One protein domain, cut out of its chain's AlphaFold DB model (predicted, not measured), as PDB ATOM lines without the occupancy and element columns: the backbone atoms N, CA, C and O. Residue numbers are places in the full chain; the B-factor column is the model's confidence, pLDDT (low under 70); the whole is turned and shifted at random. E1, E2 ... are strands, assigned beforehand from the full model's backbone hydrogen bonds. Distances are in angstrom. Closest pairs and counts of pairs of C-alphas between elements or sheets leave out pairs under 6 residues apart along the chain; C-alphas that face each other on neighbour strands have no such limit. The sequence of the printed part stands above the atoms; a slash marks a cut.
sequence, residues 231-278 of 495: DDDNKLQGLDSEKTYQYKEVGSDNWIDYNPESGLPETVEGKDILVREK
ATOM      1  N   ASP A 231     101.589 119.708 122.936       77.00
ATOM      2  CA  ASP A 231     103.024 119.524 123.176       77.00
ATOM      3  C   ASP A 231     103.871 120.641 122.543       77.00
ATOM      4  O   ASP A 231     103.361 121.521 121.850       77.00
ATOM      5  N   ASP A 232     105.185 120.590 122.775       78.56
ATOM      6  CA  ASP A 232     106.143 121.568 122.244       78.56
ATOM      7  C   ASP A 232     106.213 121.578 120.695       78.56
ATOM      8  O   ASP A 232     106.748 122.523 120.119       78.56
ATOM      9  N   ASP A 233     105.638 120.573 120.016       77.38
ATOM     10  CA  ASP A 233     105.528 120.468 118.551       77.38
ATOM     11  C   ASP A 233     104.143 120.918 118.028       77.38
ATOM     12  O   ASP A 233     103.786 120.675 116.870       77.38
ATOM     13  N   ASN A 234     103.342 121.574 118.872       81.88
ATOM     14  CA  ASN A 234     101.994 122.055 118.572       81.88
ATOM     15  C   ASN A 234     100.992 120.934 118.207       81.88
ATOM     16  O   ASN A 234     100.049 121.143 117.433       81.88
ATOM     17  N   LYS A 235     101.180 119.720 118.744       84.50
ATOM     18  CA  LYS A 235     100.297 118.564 118.519       84.50
ATOM     19  C   LYS A 235      99.401 118.299 119.720       84.50
ATOM     20  O   LYS A 235      99.807 118.403 120.875       84.50
ATOM     21  N   LEU A 236      98.164 117.900 119.433       84.50
ATOM     22  CA  LEU A 236      97.206 117.478 120.451       84.50
ATOM     23  C   LEU A 236      97.599 116.108 121.011       84.50
ATOM     24  O   LEU A 236      97.643 115.118 120.278       84.50
ATOM     25  N   GLN A 237      97.866 116.055 122.315       81.44
ATOM     26  CA  GLN A 237      98.244 114.832 123.019       81.44
ATOM     27  C   GLN A 237      97.019 114.019 123.461       81.44
ATOM     28  O   GLN A 237      95.964 114.567 123.782       81.44
ATOM     29  N   GLY A 238      97.176 112.693 123.521       78.69
ATOM     30  CA  GLY A 238      96.150 111.776 124.038       78.69
ATOM     31  C   GLY A 238      94.990 111.473 123.083       78.69
ATOM     32  O   GLY A 238      93.985 110.912 123.519       78.69
ATOM     33  N   LEU A 239      95.115 111.827 121.802       80.44
ATOM     34  CA  LEU A 239      94.154 111.449 120.769       80.44
ATOM     35  C   LEU A 239      94.425 110.023 120.267       80.44
ATOM     36  O   LEU A 239      95.572 109.635 120.051       80.44
ATOM     37  N   ASP A 240      93.360 109.252 120.063       76.56
ATOM     38  CA  ASP A 240      93.420 107.929 119.433       76.56
ATOM     39  C   ASP A 240      93.788 108.065 117.947       76.56
ATOM     40  O   ASP A 240      93.074 108.731 117.195       76.56
ATOM     41  N   SER A 241      94.887 107.434 117.527       76.56
ATOM     42  CA  SER A 241      95.402 107.497 116.155       76.56
ATOM     43  C   SER A 241      94.473 106.891 115.101       76.56
ATOM     44  O   SER A 241      94.653 107.170 113.917       76.56
ATOM     45  N   GLU A 242      93.499 106.066 115.491       73.69
ATOM     46  CA  GLU A 242      92.536 105.453 114.561       73.69
ATOM     47  C   GLU A 242      91.325 106.350 114.267       73.69
ATOM     48  O   GLU A 242      90.501 106.039 113.405       73.69
ATOM     49  N   LYS A 243      91.206 107.483 114.965       79.81
ATOM     50  CA  LYS A 243      90.058 108.387 114.873       79.81
ATOM     51  C   LYS A 243      90.412 109.676 114.145       79.81
ATOM     52  O   LYS A 243      91.552 110.136 114.142       79.81
ATOM     53  N   THR A 244      89.398 110.294 113.545       84.12
ATOM     54  CA  THR A 244      89.531 111.633 112.955       84.12
ATOM     55  C   THR A 244      88.936 112.670 113.894       84.12
ATOM     56  O   THR A 244      87.931 112.418 114.557       84.12
ATOM     57  N   TYR A 245      89.562 113.841 113.966       88.62
ATOM     58  CA  TYR A 245      89.175 114.898 114.896       88.62
ATOM     59  C   TYR A 245      88.964 116.215 114.163       88.62
ATOM     60  O   TYR A 245      89.506 116.447 113.081       88.62
ATOM     61  N   GLN A 246      88.178 117.089 114.777       90.56
ATOM     62  CA  GLN A 246      88.053 118.485 114.390       90.56
ATOM     63  C   GLN A 246      88.361 119.378 115.585       90.56
ATOM     64  O   GLN A 246      88.086 119.008 116.727       90.56
ATOM     65  N   TYR A 247      88.871 120.575 115.318       90.62
ATOM     66  CA  TYR A 247      89.091 121.603 116.330       90.62
ATOM     67  C   TYR A 247      88.474 122.943 115.918       90.62
ATOM     68  O   TYR A 247      88.184 123.174 114.742       90.62
ATOM     69  N   LYS A 248      88.260 123.834 116.885       87.75
ATOM     70  CA  LYS A 248      87.915 125.241 116.647       87.75
ATOM     71  C   LYS A 248      88.391 126.138 117.783       87.75
ATOM     72  O   LYS A 248      88.458 125.688 118.921       87.75
ATOM     73  N   GLU A 249      88.655 127.408 117.495       84.88
ATOM     74  CA  GLU A 249      88.904 128.421 118.532       84.88
ATOM     75  C   GLU A 249      87.634 128.667 119.368       84.88
ATOM     76  O   GLU A 249      86.518 128.695 118.833       84.88
ATOM     77  N   VAL A 250      87.783 128.858 120.682       69.44
ATOM     78  CA  VAL A 250      86.668 129.244 121.559       69.44
ATOM     79  C   VAL A 250      86.107 130.593 121.094       69.44
ATOM     80  O   VAL A 250      86.818 131.590 121.031       69.44
ATOM     81  N   GLY A 251      84.815 130.617 120.744       72.19
ATOM     82  CA  GLY A 251      84.138 131.782 120.156       72.19
ATOM     83  C   GLY A 251      84.010 131.755 118.627       72.19
ATOM     84  O   GLY A 251      83.331 132.615 118.074       72.19
ATOM     85  N   SER A 252      84.601 130.767 117.945       79.44
ATOM     86  CA  SER A 252      84.373 130.503 116.518       79.44
ATOM     87  C   SER A 252      83.237 129.495 116.302       79.44
ATOM     88  O   SER A 252      83.031 128.569 117.099       79.44
ATOM     89  N   ASP A 253      82.527 129.635 115.182       77.06
ATOM     90  CA  ASP A 253      81.470 128.708 114.756       77.06
ATOM     91  C   ASP A 253      81.987 127.598 113.829       77.06
ATOM     92  O   ASP A 253      81.353 126.548 113.700       77.06
ATOM     93  N   ASN A 254      83.168 127.781 113.232       81.19
ATOM     94  CA  ASN A 254      83.699 126.877 112.216       81.19
ATOM     95  C   ASN A 254      84.628 125.821 112.823       81.19
ATOM     96  O   ASN A 254      85.630 126.158 113.451       81.19
ATOM     97  N   TRP A 255      84.315 124.547 112.577       87.62
ATOM     98  CA  TRP A 255      85.182 123.408 112.883       87.62
ATOM     99  C   TRP A 255      86.144 123.133 111.725       87.62
ATOM    100  O   TRP A 255      85.733 123.120 110.566       87.62
ATOM    101  N   ILE A 256      87.412 122.888 112.046       89.12
ATOM    102  CA  ILE A 256      88.496 122.606 111.102       89.12
ATOM    103  C   ILE A 256      88.976 121.171 111.335       89.12
ATOM    104  O   ILE A 256      89.141 120.756 112.481       89.12
ATOM    105  N   ASP A 257      89.191 120.407 110.263       91.12
ATOM    106  CA  ASP A 257      89.743 119.052 110.357       91.12
ATOM    107  C   ASP A 257      91.174 119.092 110.929       91.12
ATOM    108  O   ASP A 257      92.021 119.862 110.474       91.12
ATOM    109  N   TYR A 258      91.438 118.265 111.943       91.56
ATOM    110  CA  TYR A 258      92.760 118.117 112.547       91.56
ATOM    111  C   TYR A 258      93.542 117.009 111.837       91.56
ATOM    112  O   TYR A 258      93.076 115.870 111.769       91.56
ATOM    113  N   ASN A 259      94.743 117.329 111.348       84.50
ATOM    114  CA  ASN A 259      95.688 116.343 110.835       84.50
ATOM    115  C   ASN A 259      96.841 116.156 111.850       84.50
ATOM    116  O   ASN A 259      97.635 117.080 112.039       84.50
ATOM    117  N   PRO A 260      96.964 114.975 112.487       78.44
ATOM    118  CA  PRO A 260      97.984 114.724 113.507       78.44
ATOM    119  C   PRO A 260      99.425 114.755 112.975       78.44
ATOM    120  O   PRO A 260     100.352 114.976 113.756       78.44
ATOM    121  N   GLU A 261      99.642 114.575 111.667       77.12
ATOM    122  CA  GLU A 261     100.984 114.665 111.075       77.12
ATOM    123  C   GLU A 261     101.479 116.110 110.975       77.12
ATOM    124  O   GLU A 261     102.663 116.367 111.190       77.12
ATOM    125  N   SER A 262     100.577 117.053 110.683       79.19
ATOM    126  CA  SER A 262     100.915 118.468 110.491       79.19
ATOM    127  C   SER A 262     100.830 119.313 111.764       79.19
ATOM    128  O   SER A 262     101.315 120.439 111.754       79.19
ATOM    129  N   GLY A 263     100.208 118.800 112.830       84.62
ATOM    130  CA  GLY A 263      99.947 119.568 114.051       84.62
ATOM    131  C   GLY A 263      98.924 120.691 113.848       84.62
ATOM    132  O   GLY A 263      98.249 120.774 112.814       84.62
ATOM    133  N   LEU A 264      98.770 121.537 114.865       85.94
ATOM    134  CA  LEU A 264      97.948 122.742 114.795       85.94
ATOM    135  C   LEU A 264      98.684 123.868 114.040       85.94
ATOM    136  O   LEU A 264      99.903 124.003 114.168       85.94
ATOM    137  N   PRO A 265      97.975 124.718 113.275       83.44
ATOM    138  CA  PRO A 265      98.593 125.872 112.628       83.44
ATOM    139  C   PRO A 265      99.100 126.889 113.662       83.44
ATOM    140  O   PRO A 265      98.467 127.098 114.694       83.44
ATOM    141  N   GLU A 266     100.191 127.601 113.359       80.06
ATOM    142  CA  GLU A 266     100.770 128.638 114.244       80.06
ATOM    143  C   GLU A 266      99.737 129.695 114.689       80.06
ATOM    144  O   GLU A 266      99.817 130.261 115.773       80.06
ATOM    145  N   THR A 267      98.698 129.933 113.881       80.38
ATOM    146  CA  THR A 267      97.636 130.907 114.174       80.38
ATOM    147  C   THR A 267      96.778 130.580 115.401       80.38
ATOM    148  O   THR A 267      96.044 131.462 115.862       80.38
ATOM    149  N   VAL A 268      96.822 129.340 115.905       76.25
ATOM    150  CA  VAL A 268      96.089 128.918 117.113       76.25
ATOM    151  C   VAL A 268      96.982 128.726 118.342       76.25
ATOM    152  O   VAL A 268      96.472 128.380 119.406       76.25
ATOM    153  N   GLU A 269      98.287 128.978 118.229       78.12
ATOM    154  CA  GLU A 269      99.214 128.871 119.357       78.12
ATOM    155  C   GLU A 269      98.812 129.840 120.488       78.12
ATOM    156  O   GLU A 269      98.545 131.024 120.263       78.12
ATOM    157  N   GLY A 270      98.710 129.323 121.717       74.88
ATOM    158  CA  GLY A 270      98.317 130.099 122.899       74.88
ATOM    159  C   GLY A 270      96.832 130.480 122.989       74.88
ATOM    160  O   GLY A 270      96.467 131.246 123.883       74.88
ATOM    161  N   LYS A 271      95.968 129.973 122.097       76.31
ATOM    162  CA  LYS A 271      94.513 130.185 122.157       76.31
ATOM    163  C   LYS A 271      93.785 128.990 122.764       76.31
ATOM    164  O   LYS A 271      94.166 127.841 122.553       76.31
ATOM    165  N   ASP A 272      92.666 129.266 123.432       77.56
ATOM    166  CA  ASP A 272      91.746 128.216 123.859       77.56
ATOM    167  C   ASP A 272      91.043 127.614 122.636       77.56
ATOM    168  O   ASP A 272      90.384 128.314 121.858       77.56
ATOM    169  N   ILE A 273      91.161 126.298 122.482       84.88
ATOM    170  CA  ILE A 273      90.509 125.537 121.417       84.88
ATOM    171  C   ILE A 273      89.592 124.460 121.996       84.88
ATOM    172  O   ILE A 273      89.830 123.905 123.068       84.88
ATOM    173  N   LEU A 274      88.536 124.147 121.255       79.81
ATOM    174  CA  LEU A 274      87.672 122.995 121.479       79.81
ATOM    175  C   LEU A 274      88.037 121.918 120.468       79.81
ATOM    176  O   LEU A 274      88.200 122.222 119.288       79.81
ATOM    177  N   VAL A 275      88.115 120.670 120.921       83.00
ATOM    178  CA  VAL A 275      88.399 119.499 120.084       83.00
ATOM    179  C   VAL A 275      87.234 118.528 120.199       83.00
ATOM    180  O   VAL A 275      86.703 118.313 121.291       83.00
ATOM    181  N   ARG A 276      86.830 117.937 119.077       84.12
ATOM    182  CA  ARG A 276      85.841 116.859 119.034       84.12
ATOM    183  C   ARG A 276      86.302 115.743 118.115       84.12
ATOM    184  O   ARG A 276      86.977 115.992 117.117       84.12
ATOM    185  N   GLU A 277      85.883 114.524 118.424       83.88
ATOM    186  CA  GLU A 277      85.901 113.438 117.450       83.88
ATOM    187  C   GLU A 277      84.965 113.819 116.299       83.88
ATOM    188  O   GLU A 277      83.848 114.303 116.513       83.88
ATOM    189  N   LYS A 278      85.443 113.685 115.065       81.31
ATOM    190  CA  LYS A 278      84.604 113.875 113.889       81.31
ATOM    191  C   LYS A 278      83.642 112.698 113.873       81.31
ATOM    192  O   LYS A 278      84.081 111.569 113.692       81.31
TER     193      LYS A 278
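What this domain is: This is residues 231 to 278 of the 495 residues of an uncharacterized protein of Peptoclostridium litorale DSM 5388 (UniProt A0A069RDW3). With little regular structure, this is a small three-stranded sheet forming one wall, with long loops, residues 231 to 236 and 260 to 268, over one face. The printed part has 48 residues, with no named helix and three named strands, E1, E2 and E3 along the chain; the sheet runs E2, E1, E3, with E1 and E3 antiparallel. The class is all strand, with 13 of the 48 residues in named elements. The whole is compact, with a radius of gyration of the C-alphas of 10.2 A and spans of 28 by 24 by 15 A.

How they stand to each other: The inner strand E1, residues 245 to 249, is the antiparallel neighbour of the edge strand E3, residues 273 to 277, at 160 degrees between directions. C-alphas 247 and 275 face each other at 4.4 A. N 246 and O 276, 2.8 A apart, and N 274 and O 248, 2.8 A apart, are within hydrogen-bond range. The edge strand E2, residues 256 to 258, meets E1 only at a point, where C-alphas 257 and 246 face each other at 4.4 A. E2 and E3 are apart.

Where its parts are: E1 measures 14.0 A from C-alpha 245 at (89.175, 114.898, 114.896); E2 measures 6.4 A; E3 measures 13.5 A to C-alpha 277 at (85.901, 113.438, 117.450).

The domain as a whole: The C-alphas farthest apart, of Glu 242 and Gly 251, are 28.2 A apart. The printed part has no cut. The link from E2 to E3 is long. Residue 250 is under 70 in pLDDT.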